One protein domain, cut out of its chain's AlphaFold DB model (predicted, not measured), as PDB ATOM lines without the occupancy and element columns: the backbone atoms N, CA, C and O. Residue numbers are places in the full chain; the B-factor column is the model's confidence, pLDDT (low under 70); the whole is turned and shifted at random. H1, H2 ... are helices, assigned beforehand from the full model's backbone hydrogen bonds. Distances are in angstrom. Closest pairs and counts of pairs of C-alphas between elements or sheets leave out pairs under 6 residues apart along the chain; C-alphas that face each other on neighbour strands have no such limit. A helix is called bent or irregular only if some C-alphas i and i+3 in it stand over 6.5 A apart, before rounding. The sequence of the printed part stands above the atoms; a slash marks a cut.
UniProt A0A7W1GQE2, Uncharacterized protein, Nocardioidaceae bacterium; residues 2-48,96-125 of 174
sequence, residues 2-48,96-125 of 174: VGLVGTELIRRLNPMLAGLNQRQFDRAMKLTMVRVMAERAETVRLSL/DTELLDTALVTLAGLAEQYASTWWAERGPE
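AT A GLANCE: This is residues 2 to 48 and 96 to 125 of the 174 residues of an uncharacterized protein of Nocardioidaceae bacterium (UniProt A0A7W1GQE2). Helices H1 and H2 run side by side, opposite ways, and the longer helix H3 crosses their ends away from the link; residues 115 to 125 stick out. The printed part has 77 residues with three named helices, H1, H2, H3 in order, no named strand: all helix. It is elongated, 49 by 25 by 18 A, and only just loose, close to compact, with radius of gyration of the C-alphas 14.0 A.

HOW THE PARTS SIT: H1, residues 4 to 17, and H2, residues 22 to 38, are close but not clearly touching, at a shallow tilt of 25 degrees; their closest C-alphas, Gly 6 and Met 37, are 6.1 A apart. H3, residues 96 to 122, touches H1 at residues 5 to 9 alone, at a steep tilt of 61 degrees; the closest C-alphas, Val 5 and Leu 99, are 6.2 A apart. H3 touches H2 at residues 32 to 37 alone, at a steep tilt of 62 degrees; the closest C-alphas, Val 36 and Thr 106, are 6.1 A apart. Every O i to N i+4 pair is within hydrogen-bond range in H3, 8 of 10 in H1 and 9 of 13 in H2.

IN THESE COORDINATES: H1 begins at C-alpha 4 (161.662, 108.508, 132.472) and H3 ends, 37.9 A from its first C-alpha, at C-alpha 122 (142.920, 119.835, 162.629). H1 spans 19.9 A, and H2 spans 21.0 A with a kink of 28 degrees near residue 29. Both are only just irregular: C-alphas 12 and 15, and 31 and 34, are 6.7 A apart.

THE WHOLE: The link H1 to H2 is tight. Residues 49 to 95 are not printed, and C-alphas 48 and 96 are 20.7 A apart across the cut. Residues 43 and 122 to 125 have pLDDT under 70.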
ATOM      1  N   VAL A   2     161.475 106.173 139.962       79.06
ATOM      2  CA  VAL A   2     160.722 107.118 139.125       79.06
ATOM      3  C   VAL A   2     161.052 106.805 137.666       79.06
ATOM      4  O   VAL A   2     162.219 106.592 137.347       79.06
ATOM      5  N   GLY A   3     160.037 106.700 136.808       85.44
ATOM      6  CA  GLY A   3     160.226 106.441 135.377       85.44
ATOM      7  C   GLY A   3     160.864 107.629 134.648       85.44
ATOM      8  O   GLY A   3     161.134 108.672 135.248       85.44
ATOM      9  N   LEU A   4     161.068 107.483 133.339       89.06
ATOM     10  CA  LEU A   4     161.662 108.508 132.472       89.06
ATOM     11  C   LEU A   4     160.967 109.876 132.620       89.06
ATOM     12  O   LEU A   4     161.610 110.868 132.954       89.06
ATOM     13  N   VAL A   5     159.641 109.907 132.455       90.38
ATOM     14  CA  VAL A   5     158.845 111.146 132.494       90.38
ATOM     15  C   VAL A   5     158.903 111.817 133.866       90.38
ATOM     16  O   VAL A   5     159.090 113.027 133.973       90.38
ATOM     17  N   GLY A   6     158.807 111.031 134.943       89.06
ATOM     18  CA  GLY A   6     158.919 111.571 136.295       89.06
ATOM     19  C   GLY A   6     160.330 112.085 136.606       89.06
ATOM     20  O   GLY A   6     160.473 113.073 137.315       89.06
ATOM     21  N   THR A   7     161.373 111.469 136.043       88.88
ATOM     22  CA  THR A   7     162.756 111.955 136.186       88.88
ATOM     23  C   THR A   7     162.921 113.320 135.525       88.88
ATOM     24  O   THR A   7     163.482 114.230 136.136       88.88
ATOM     25  N   GLU A   8     162.371 113.491 134.323       91.12
ATOM     26  CA  GLU A   8     162.383 114.777 133.623       91.12
ATOM     27  C   GLU A   8     161.585 115.850 134.383       91.12
ATOM     28  O   GLU A   8     162.066 116.968 134.581       91.12
ATOM     29  N   LEU A   9     160.409 115.501 134.911       91.25
ATOM     30  CA  LEU A   9     159.616 116.406 135.746       91.25
ATOM     31  C   LEU A   9     160.393 116.862 136.995       91.25
ATOM     32  O   LEU A   9     160.408 118.051 137.317       91.25
ATOM     33  N   ILE A  10     161.083 115.941 137.678       89.81
ATOM     34  CA  ILE A  10     161.942 116.259 138.830       89.81
ATOM     35  C   ILE A  10     163.089 117.183 138.411       89.81
ATOM     36  O   ILE A  10     163.368 118.160 139.106       89.81
ATOM     37  N   ARG A  11     163.737 116.919 137.269       90.00
ATOM     38  CA  ARG A  11     164.822 117.759 136.746       90.00
ATOM     39  C   ARG A  11     164.362 119.203 136.541       90.00
ATOM     40  O   ARG A  11     165.080 120.114 136.948       90.00
ATOM     41  N   ARG A  12     163.164 119.414 135.980       92.12
ATOM     42  CA  ARG A  12     162.573 120.754 135.788       92.12
ATOM     43  C   ARG A  12     162.162 121.424 137.103       92.12
ATOM     44  O   ARG A  12     162.299 122.638 137.234       92.12
ATOM     45  N   LEU A  13     161.696 120.654 138.086       89.62
ATOM     46  CA  LEU A  13     161.286 121.173 139.397       89.62
ATOM     47  C   LEU A  13     162.460 121.526 140.316       89.62
ATOM     48  O   LEU A  13     162.359 122.479 141.086       89.62
ATOM     49  N   ASN A  14     163.569 120.789 140.252       89.88
ATOM     50  CA  ASN A  14     164.698 120.951 141.174       89.88
ATOM     51  C   ASN A  14     165.208 122.406 141.282       89.88
ATOM     52  O   ASN A  14     165.334 122.889 142.409       89.88
ATOM     53  N   PRO A  15     165.438 123.151 140.178       92.62
ATOM     54  CA  PRO A  15     165.835 124.560 140.247       92.62
ATOM     55  C   PRO A  15     164.791 125.457 140.926       92.62
ATOM     56  O   PRO A  15     165.149 126.391 141.638       92.62
ATOM     57  N   MET A  16     163.498 125.168 140.746       92.19
ATOM     58  CA  MET A  16     162.402 125.934 141.355       92.19
ATOM     59  C   MET A  16     162.303 125.703 142.869       92.19
ATOM     60  O   MET A  16     161.806 126.555 143.602       92.19
ATOM     61  N   LEU A  17     162.792 124.556 143.345       88.25
ATOM     62  CA  LEU A  17     162.790 124.162 144.753       88.25
ATOM     63  C   LEU A  17     164.111 124.475 145.472       88.25
ATOM     64  O   LEU A  17     164.282 124.083 146.625       88.25
ATOM     65  N   ALA A  18     165.027 125.214 144.838       88.56
ATOM     66  CA  ALA A  18     166.356 125.515 145.377       88.56
ATOM     67  C   ALA A  18     166.347 126.284 146.716       88.56
ATOM     68  O   ALA A  18     167.350 126.298 147.424       88.56
ATOM     69  N   GLY A  19     165.227 126.916 147.083       90.25
ATOM     70  CA  GLY A  19     165.063 127.591 148.375       90.25
ATOM     71  C   GLY A  19     164.764 126.660 149.558       90.25
ATOM     72  O   GLY A  19     164.778 127.111 150.703       90.25
ATOM     73  N   LEU A  20     164.471 125.379 149.314       89.62
ATOM     74  CA  LEU A  20     164.213 124.408 150.374       89.62
ATOM     75  C   LEU A  20     165.521 123.914 150.992       89.62
ATOM     76  O   LEU A  20     166.487 123.614 150.294       89.62
ATOM     77  N   ASN A  21     165.537 123.738 152.313       92.56
ATOM     78  CA  ASN A  21     166.628 123.001 152.944       92.56
ATOM     79  C   ASN A  21     166.520 121.496 152.646       92.56
ATOM     80  O   ASN A  21     165.450 120.986 152.310       92.56
ATOM     81  N   GLN A  22     167.615 120.759 152.853       87.25
ATOM     82  CA  GLN A  22     167.689 119.329 152.541       87.25
ATOM     83  C   GLN A  22     166.563 118.498 153.179       87.25
ATOM     84  O   GLN A  22     166.008 117.614 152.534       87.25
ATOM     85  N   ARG A  23     166.185 118.786 154.433       88.06
ATOM     86  CA  ARG A  23     165.120 118.041 155.131       88.06
ATOM     87  C   ARG A  23     163.745 118.318 154.526       88.06
ATOM     88  O   ARG A  23     162.944 117.397 154.397       88.06
ATOM     89  N   GLN A  24     163.471 119.573 154.167       87.12
ATOM     90  CA  GLN A  24     162.232 119.974 153.495       87.12
ATOM     91  C   GLN A  24     162.142 119.346 152.106       87.12
ATOM     92  O   GLN A  24     161.114 118.763 151.766       87.12
ATOM     93  N   PHE A  25     163.235 119.416 151.344       86.50
ATOM     94  CA  PHE A  25     163.338 118.805 150.028       86.50
ATOM     95  C   PHE A  25     163.109 117.294 150.109       86.50
ATOM     96  O   PHE A  25     162.234 116.770 149.427       86.50
ATOM     97  N   ASP A  26     163.805 116.595 151.008       85.31
ATOM     98  CA  ASP A  26     163.646 115.151 151.189       85.31
ATOM     99  C   ASP A  26     162.217 114.774 151.605       85.31
ATOM    100  O   ASP A  26     161.666 113.797 151.095       85.31
ATOM    101  N   ARG A  27     161.585 115.559 152.487       82.12
ATOM    102  CA  ARG A  27     160.195 115.333 152.906       82.12
ATOM    103  C   ARG A  27     159.220 115.483 151.738       82.12
ATOM    104  O   ARG A  27     158.385 114.604 151.565       82.12
ATOM    105  N   ALA A  28     159.320 116.552 150.952       79.00
ATOM    106  CA  ALA A  28     158.420 116.792 149.824       79.00
ATOM    107  C   ALA A  28     158.671 115.804 148.670       79.00
ATOM    108  O   ALA A  28     157.746 115.172 148.156       79.00
ATOM    109  N   MET A  29     159.938 115.618 148.303       82.75
ATOM    110  CA  MET A  29     160.326 114.838 147.133       82.75
ATOM    111  C   MET A  29     160.254 113.338 147.387       82.75
ATOM    112  O   MET A  29     159.542 112.633 146.676       82.75
ATOM    113  N   LYS A  30     160.965 112.823 148.397       78.81
ATOM    114  CA  LYS A  30     161.105 111.369 148.586       78.81
ATOM    115  C   LYS A  30     159.843 110.732 149.153       78.81
ATOM    116  O   LYS A  30     159.490 109.630 148.747       78.81
ATOM    117  N   LEU A  31     159.181 111.399 150.099       73.62
ATOM    118  CA  LEU A  31     158.059 110.794 150.824       73.62
ATOM    119  C   LEU A  31     156.710 110.989 150.133       73.62
ATOM    120  O   LEU A  31     155.787 110.222 150.407       73.62
ATOM    121  N   THR A  32     156.605 111.956 149.220       76.69
ATOM    122  CA  THR A  32     155.344 112.251 148.535       76.69
ATOM    123  C   THR A  32     155.482 112.154 147.021       76.69
ATOM    124  O   THR A  32     154.900 111.253 146.424       76.69
ATOM    125  N   MET A  33     156.284 113.015 146.394       81.06
ATOM    126  CA  MET A  33     156.326 113.112 144.927       81.06
ATOM    127  C   MET A  33     156.836 111.835 144.253       81.06
ATOM    128  O   MET A  33     156.182 111.303 143.361       81.06
ATOM    129  N   VAL A  34     157.958 111.288 144.727       84.62
ATOM    130  CA  VAL A  34     158.536 110.043 144.199       84.62
ATOM    131  C   VAL A  34     157.573 108.873 144.358       84.62
ATOM    132  O   VAL A  34     157.513 108.028 143.472       84.62
ATOM    133  N   ARG A  35     156.806 108.814 145.452       83.56
ATOM    134  CA  ARG A  35     155.844 107.732 145.679       83.56
ATOM    135  C   ARG A  35     154.688 107.797 144.683       83.56
ATOM    136  O   ARG A  35     154.419 106.799 144.023       83.56
ATOM    137  N   VAL A  36     154.080 108.974 144.529       83.00
ATOM    138  CA  VAL A  36     152.980 109.198 143.575       83.00
ATOM    139  C   VAL A  36     153.430 108.897 142.143       83.00
ATOM    140  O   VAL A  36     152.714 108.234 141.398       83.00
ATOM    141  N   MET A  37     154.639 109.324 141.762       83.94
ATOM    142  CA  MET A  37     155.182 109.044 140.430       83.94
ATOM    143  C   MET A  37     155.573 107.572 140.244       83.94
ATOM    144  O   MET A  37     155.378 107.027 139.165       83.94
ATOM    145  N   ALA A  38     156.134 106.917 141.266       83.00
ATOM    146  CA  ALA A  38     156.585 105.527 141.171       83.00
ATOM    147  C   ALA A  38     155.424 104.540 141.004       83.00
ATOM    148  O   ALA A  38     155.583 103.546 140.303       83.00
ATOM    149  N   GLU A  39     154.261 104.818 141.599       77.50
ATOM    150  CA  GLU A  39     153.052 103.998 141.427       77.50
ATOM    151  C   GLU A  39     152.543 103.984 139.975       77.50
ATOM    152  O   GLU A  39     151.783 103.095 139.601       77.50
ATOM    153  N   ARG A  40     152.974 104.946 139.148       70.50
ATOM    154  CA  ARG A  40     152.524 105.103 137.755       70.50
ATOM    155  C   ARG A  40     153.666 105.147 136.744       70.50
ATOM    156  O   ARG A  40     153.456 105.507 135.592       70.50
ATOM    157  N   ALA A  41     154.877 104.815 137.178       74.81
ATOM    158  CA  ALA A  41     156.048 104.855 136.324       74.81
ATOM    159  C   ALA A  41     156.019 103.697 135.322       74.81
ATOM    160  O   ALA A  41     156.023 102.529 135.712       74.81
ATOM    161  N   GLU A  42     156.066 104.019 134.031       70.50
ATOM    162  CA  GLU A  42     156.369 103.028 133.006       70.50
ATOM    163  C   GLU A  42     157.838 102.603 133.079       70.50
ATOM    164  O   GLU A  42     158.747 103.418 133.292       70.50
ATOM    165  N   THR A  43     158.082 101.312 132.857       67.88
ATOM    166  CA  THR A  43     159.436 100.761 132.767       67.88
ATOM    167  C   THR A  43     160.007 101.048 131.381       67.88
ATOM    168  O   THR A  43     159.979 100.203 130.489       67.88
ATOM    169  N   VAL A  44     160.526 102.259 131.194       75.88
ATOM    170  CA  VAL A  44     161.238 102.664 129.975       75.88
ATOM    171  C   VAL A  44     162.742 102.495 130.183       75.88
ATOM    172  O   VAL A  44     163.280 102.895 131.217       75.88
ATOM    173  N   ARG A  45     163.441 101.911 129.200       76.75
ATOM    174  CA  ARG A  45     164.911 101.869 129.206       76.75
ATOM    175  C   ARG A  45     165.464 103.260 128.909       76.75
ATOM    176  O   ARG A  45     165.130 103.847 127.881       76.75
ATOM    177  N   LEU A  46     166.316 103.750 129.804       82.62
ATOM    178  CA  LEU A  46     167.053 104.994 129.621       82.62
ATOM    179  C   LEU A  46     168.312 104.730 128.796       82.62
ATOM    180  O   LEU A  46     169.001 103.738 129.033       82.62
ATOM    181  N   SER A  47     168.607 105.620 127.855       88.06
ATOM    182  CA  SER A  47     169.900 105.667 127.171       88.06
ATOM    183  C   SER A  47     170.725 106.843 127.686       88.06
ATOM    184  O   SER A  47     170.182 107.854 128.138       88.06
ATOM    185  N   LEU A  48     172.049 106.698 127.641       86.38
ATOM    186  CA  LEU A  48     172.961 107.809 127.895       86.38
ATOM    187  C   LEU A  48     173.176 108.598 126.594       86.38
ATOM    188  O   LEU A  48     173.368 107.978 125.542       86.38
ATOM    189  N   ASP A  96     155.827 117.211 125.825       93.31
ATOM    190  CA  ASP A  96     155.099 118.106 126.732       93.31
ATOM    191  C   ASP A  96     153.769 117.501 127.209       93.31
ATOM    192  O   ASP A  96     153.366 117.735 128.347       93.31
ATOM    193  N   THR A  97     153.110 116.681 126.384       93.19
ATOM    194  CA  THR A  97     151.883 115.963 126.767       93.19
ATOM    195  C   THR A  97     152.159 114.931 127.861       93.19
ATOM    196  O   THR A  97     151.475 114.935 128.882       93.19
ATOM    197  N   GLU A  98     153.198 114.099 127.704       90.94
ATOM    198  CA  GLU A  98     153.605 113.122 128.732       90.94
ATOM    199  C   GLU A  98     153.939 113.820 130.062       90.94
ATOM    200  O   GLU A  98     153.555 113.355 131.144       90.94
ATOM    201  N   LEU A  99     154.630 114.962 129.987       92.44
ATOM    202  CA  LEU A  99     154.944 115.780 131.157       92.44
ATOM    203  C   LEU A  99     153.701 116.369 131.810       92.44
ATOM    204  O   LEU A  99     153.597 116.318 133.035       92.44
ATOM    205  N   LEU A 100     152.775 116.918 131.023       93.19
ATOM    206  CA  LEU A 100     151.536 117.500 131.529       93.19
ATOM    207  C   LEU A 100     150.697 116.449 132.258       93.19
ATOM    208  O   LEU A 100     150.284 116.686 133.395       93.19
ATOM    209  N   ASP A 101     150.509 115.278 131.654       90.88
ATOM    210  CA  ASP A 101     149.751 114.179 132.253       90.88
ATOM    211  C   ASP A 101     150.378 113.741 133.583       90.88
ATOM    212  O   ASP A 101     149.702 113.641 134.613       90.88
ATOM    213  N   THR A 102     151.703 113.570 133.600       90.00
ATOM    214  CA  THR A 102     152.441 113.198 134.817       90.00
ATOM    215  C   THR A 102     152.387 114.296 135.882       90.00
ATOM    216  O   THR A 102     152.268 114.000 137.077       90.00
ATOM    217  N   ALA A 103     152.438 115.567 135.484       92.12
ATOM    218  CA  ALA A 103     152.343 116.706 136.389       92.12
ATOM    219  C   ALA A 103     150.957 116.796 137.036       92.12
ATOM    220  O   ALA A 103     150.875 116.935 138.256       92.12
ATOM    221  N   LEU A 104     149.876 116.649 136.262       93.75
ATOM    222  CA  LEU A 104     148.502 116.658 136.775       93.75
ATOM    223  C   LEU A 104     148.280 115.550 137.804       93.75
ATOM    224  O   LEU A 104     147.750 115.797 138.887       93.75
ATOM    225  N   VAL A 105     148.753 114.344 137.501       88.94
ATOM    226  CA  VAL A 105     148.709 113.211 138.430       88.94
ATOM    227  C   VAL A 105     149.490 113.501 139.708       88.94
ATOM    228  O   VAL A 105     149.003 113.253 140.812       88.94
ATOM    229  N   THR A 106     150.706 114.027 139.568       89.25
ATOM    230  CA  THR A 106     151.572 114.338 140.707       89.25
ATOM    231  C   THR A 106     150.937 115.402 141.601       89.25
ATOM    232  O   THR A 106     150.938 115.261 142.824       89.25
ATOM    233  N   LEU A 107     150.358 116.445 141.001       91.12
ATOM    234  CA  LEU A 107     149.657 117.513 141.708       91.12
ATOM    235  C   LEU A 107     148.403 117.001 142.420       91.12
ATOM    236  O   LEU A 107     148.180 117.375 143.569       91.12
ATOM    237  N   ALA A 108     147.625 116.115 141.792       91.12
ATOM    238  CA  ALA A 108     146.475 115.480 142.434       91.12
ATOM    239  C   ALA A 108     146.899 114.676 143.677       91.12
ATOM    240  O   ALA A 108     146.363 114.893 144.762       91.12
ATOM    241  N   GLY A 109     147.932 113.833 143.559       87.38
ATOM    242  CA  GLY A 109     148.451 113.066 144.698       87.38
ATOM    243  C   GLY A 109     149.039 113.949 145.808       87.38
ATOM    244  O   GLY A 109     148.867 113.659 146.993       87.38
ATOM    245  N   LEU A 110     149.689 115.062 145.449       87.62
ATOM    246  CA  LEU A 110     150.147 116.069 146.413       87.62
ATOM    247  C   LEU A 110     148.976 116.736 147.141       87.62
ATOM    248  O   LEU A 110     149.044 116.904 148.359       87.62
ATOM    249  N   ALA A 111     147.909 117.096 146.425       88.88
ATOM    250  CA  ALA A 111     146.721 117.710 147.007       88.88
ATOM    251  C   ALA A 111     146.004 116.757 147.977       88.88
ATOM    252  O   ALA A 111     145.637 117.172 149.076       88.88
ATOM    253  N   GLU A 112     145.869 115.476 147.624       88.25
ATOM    254  CA  GLU A 112     145.296 114.445 148.500       88.25
ATOM    255  C   GLU A 112     146.130 114.239 149.771       88.25
ATOM    256  O   GLU A 112     145.588 114.181 150.876       88.25
ATOM    257  N   GLN A 113     147.458 114.172 149.636       84.25
ATOM    258  CA  GLN A 113     148.361 114.051 150.782       84.25
ATOM    259  C   GLN A 113     148.307 115.285 151.676       84.25
ATOM    260  O   GLN A 113     148.187 115.154 152.895       84.25
ATOM    261  N   TYR A 114     148.331 116.479 151.082       85.75
ATOM    262  CA  TYR A 114     148.185 117.725 151.821       85.75
ATOM    263  C   TYR A 114     146.857 117.759 152.584       85.75
ATOM    264  O   TYR A 114     146.866 117.977 153.795       85.75
ATOM    265  N   ALA A 115     145.738 117.452 151.922       86.75
ATOM    266  CA  ALA A 115     144.428 117.376 152.561       86.75
ATOM    267  C   ALA A 115     144.437 116.376 153.725       86.75
ATOM    268  O   ALA A 115     144.062 116.735 154.836       86.75
ATOM    269  N   SER A 116     144.926 115.152 153.513       85.00
ATOM    270  CA  SER A 116     145.014 114.125 154.558       85.00
ATOM    271  C   SER A 116     145.803 114.604 155.783       85.00
ATOM    272  O   SER A 116     145.336 114.469 156.914       85.00
ATOM    273  N   THR A 117     146.958 115.248 155.574       83.81
ATOM    274  CA  THR A 117     147.754 115.814 156.677       83.81
ATOM    275  C   THR A 117     147.046 116.972 157.381       83.81
ATOM    276  O   THR A 117     147.018 117.017 158.608       83.81
ATOM    277  N   TRP A 118     146.404 117.863 156.625       80.62
ATOM    278  CA  TRP A 118     145.658 119.000 157.157       80.62
ATOM    279  C   TRP A 118     144.469 118.552 158.019       80.62
ATOM    280  O   TRP A 118     144.265 119.083 159.111       80.62
ATOM    281  N   TRP A 119     143.725 117.536 157.568       76.44
ATOM    282  CA  TRP A 119     142.603 116.939 158.298       76.44
ATOM    283  C   TRP A 119     143.056 116.137 159.524       76.44
ATOM    284  O   TRP A 119     142.376 116.145 160.551       76.44
ATOM    285  N   ALA A 120     144.218 115.480 159.457       80.44
ATOM    286  CA  ALA A 120     144.800 114.787 160.604       80.44
ATOM    287  C   ALA A 120     145.232 115.763 161.714       80.44
ATOM    288  O   ALA A 120     145.017 115.486 162.893       80.44
ATOM    289  N   GLU A 121     145.804 116.916 161.350       74.25
ATOM    290  CA  GLU A 121     146.267 117.930 162.308       74.25
ATOM    291  C   GLU A 121     145.131 118.772 162.903       74.25
ATOM    292  O   GLU A 121     145.181 119.128 164.082       74.25
ATOM    293  N   ARG A 122     144.084 119.081 162.127       68.06
ATOM    294  CA  ARG A 122     142.920 119.835 162.629       68.06
ATOM    295  C   ARG A 122     141.955 118.998 163.471       68.06
ATOM    296  O   ARG A 122     141.083 119.567 164.132       68.06
ATOM    297  N   GLY A 123     142.113 117.672 163.482       57.59
ATOM    298  CA  GLY A 123     141.040 116.764 163.877       57.59
ATOM    299  C   GLY A 123     139.866 116.871 162.896       57.59
ATOM    300  O   GLY A 123     139.830 117.795 162.080       57.59
ATOM    301  N   PRO A 124     138.884 115.951 162.942       59.53
ATOM    302  CA  PRO A 124     137.668 116.141 162.172       59.53
ATOM    303  C   PRO A 124     137.116 117.504 162.576       59.53
ATOM    304  O   PRO A 124     136.798 117.718 163.753       59.53
ATOM    305  N   GLU A 125     137.070 118.435 161.622       54.38
ATOM    306  CA  GLU A 125     136.227 119.611 161.729       54.38
ATOM    307  C   GLU A 125     134.873 119.014 162.064       54.38
ATOM    308  O   GLU A 125     134.276 118.307 161.252       54.38
TER     309      GLU A 125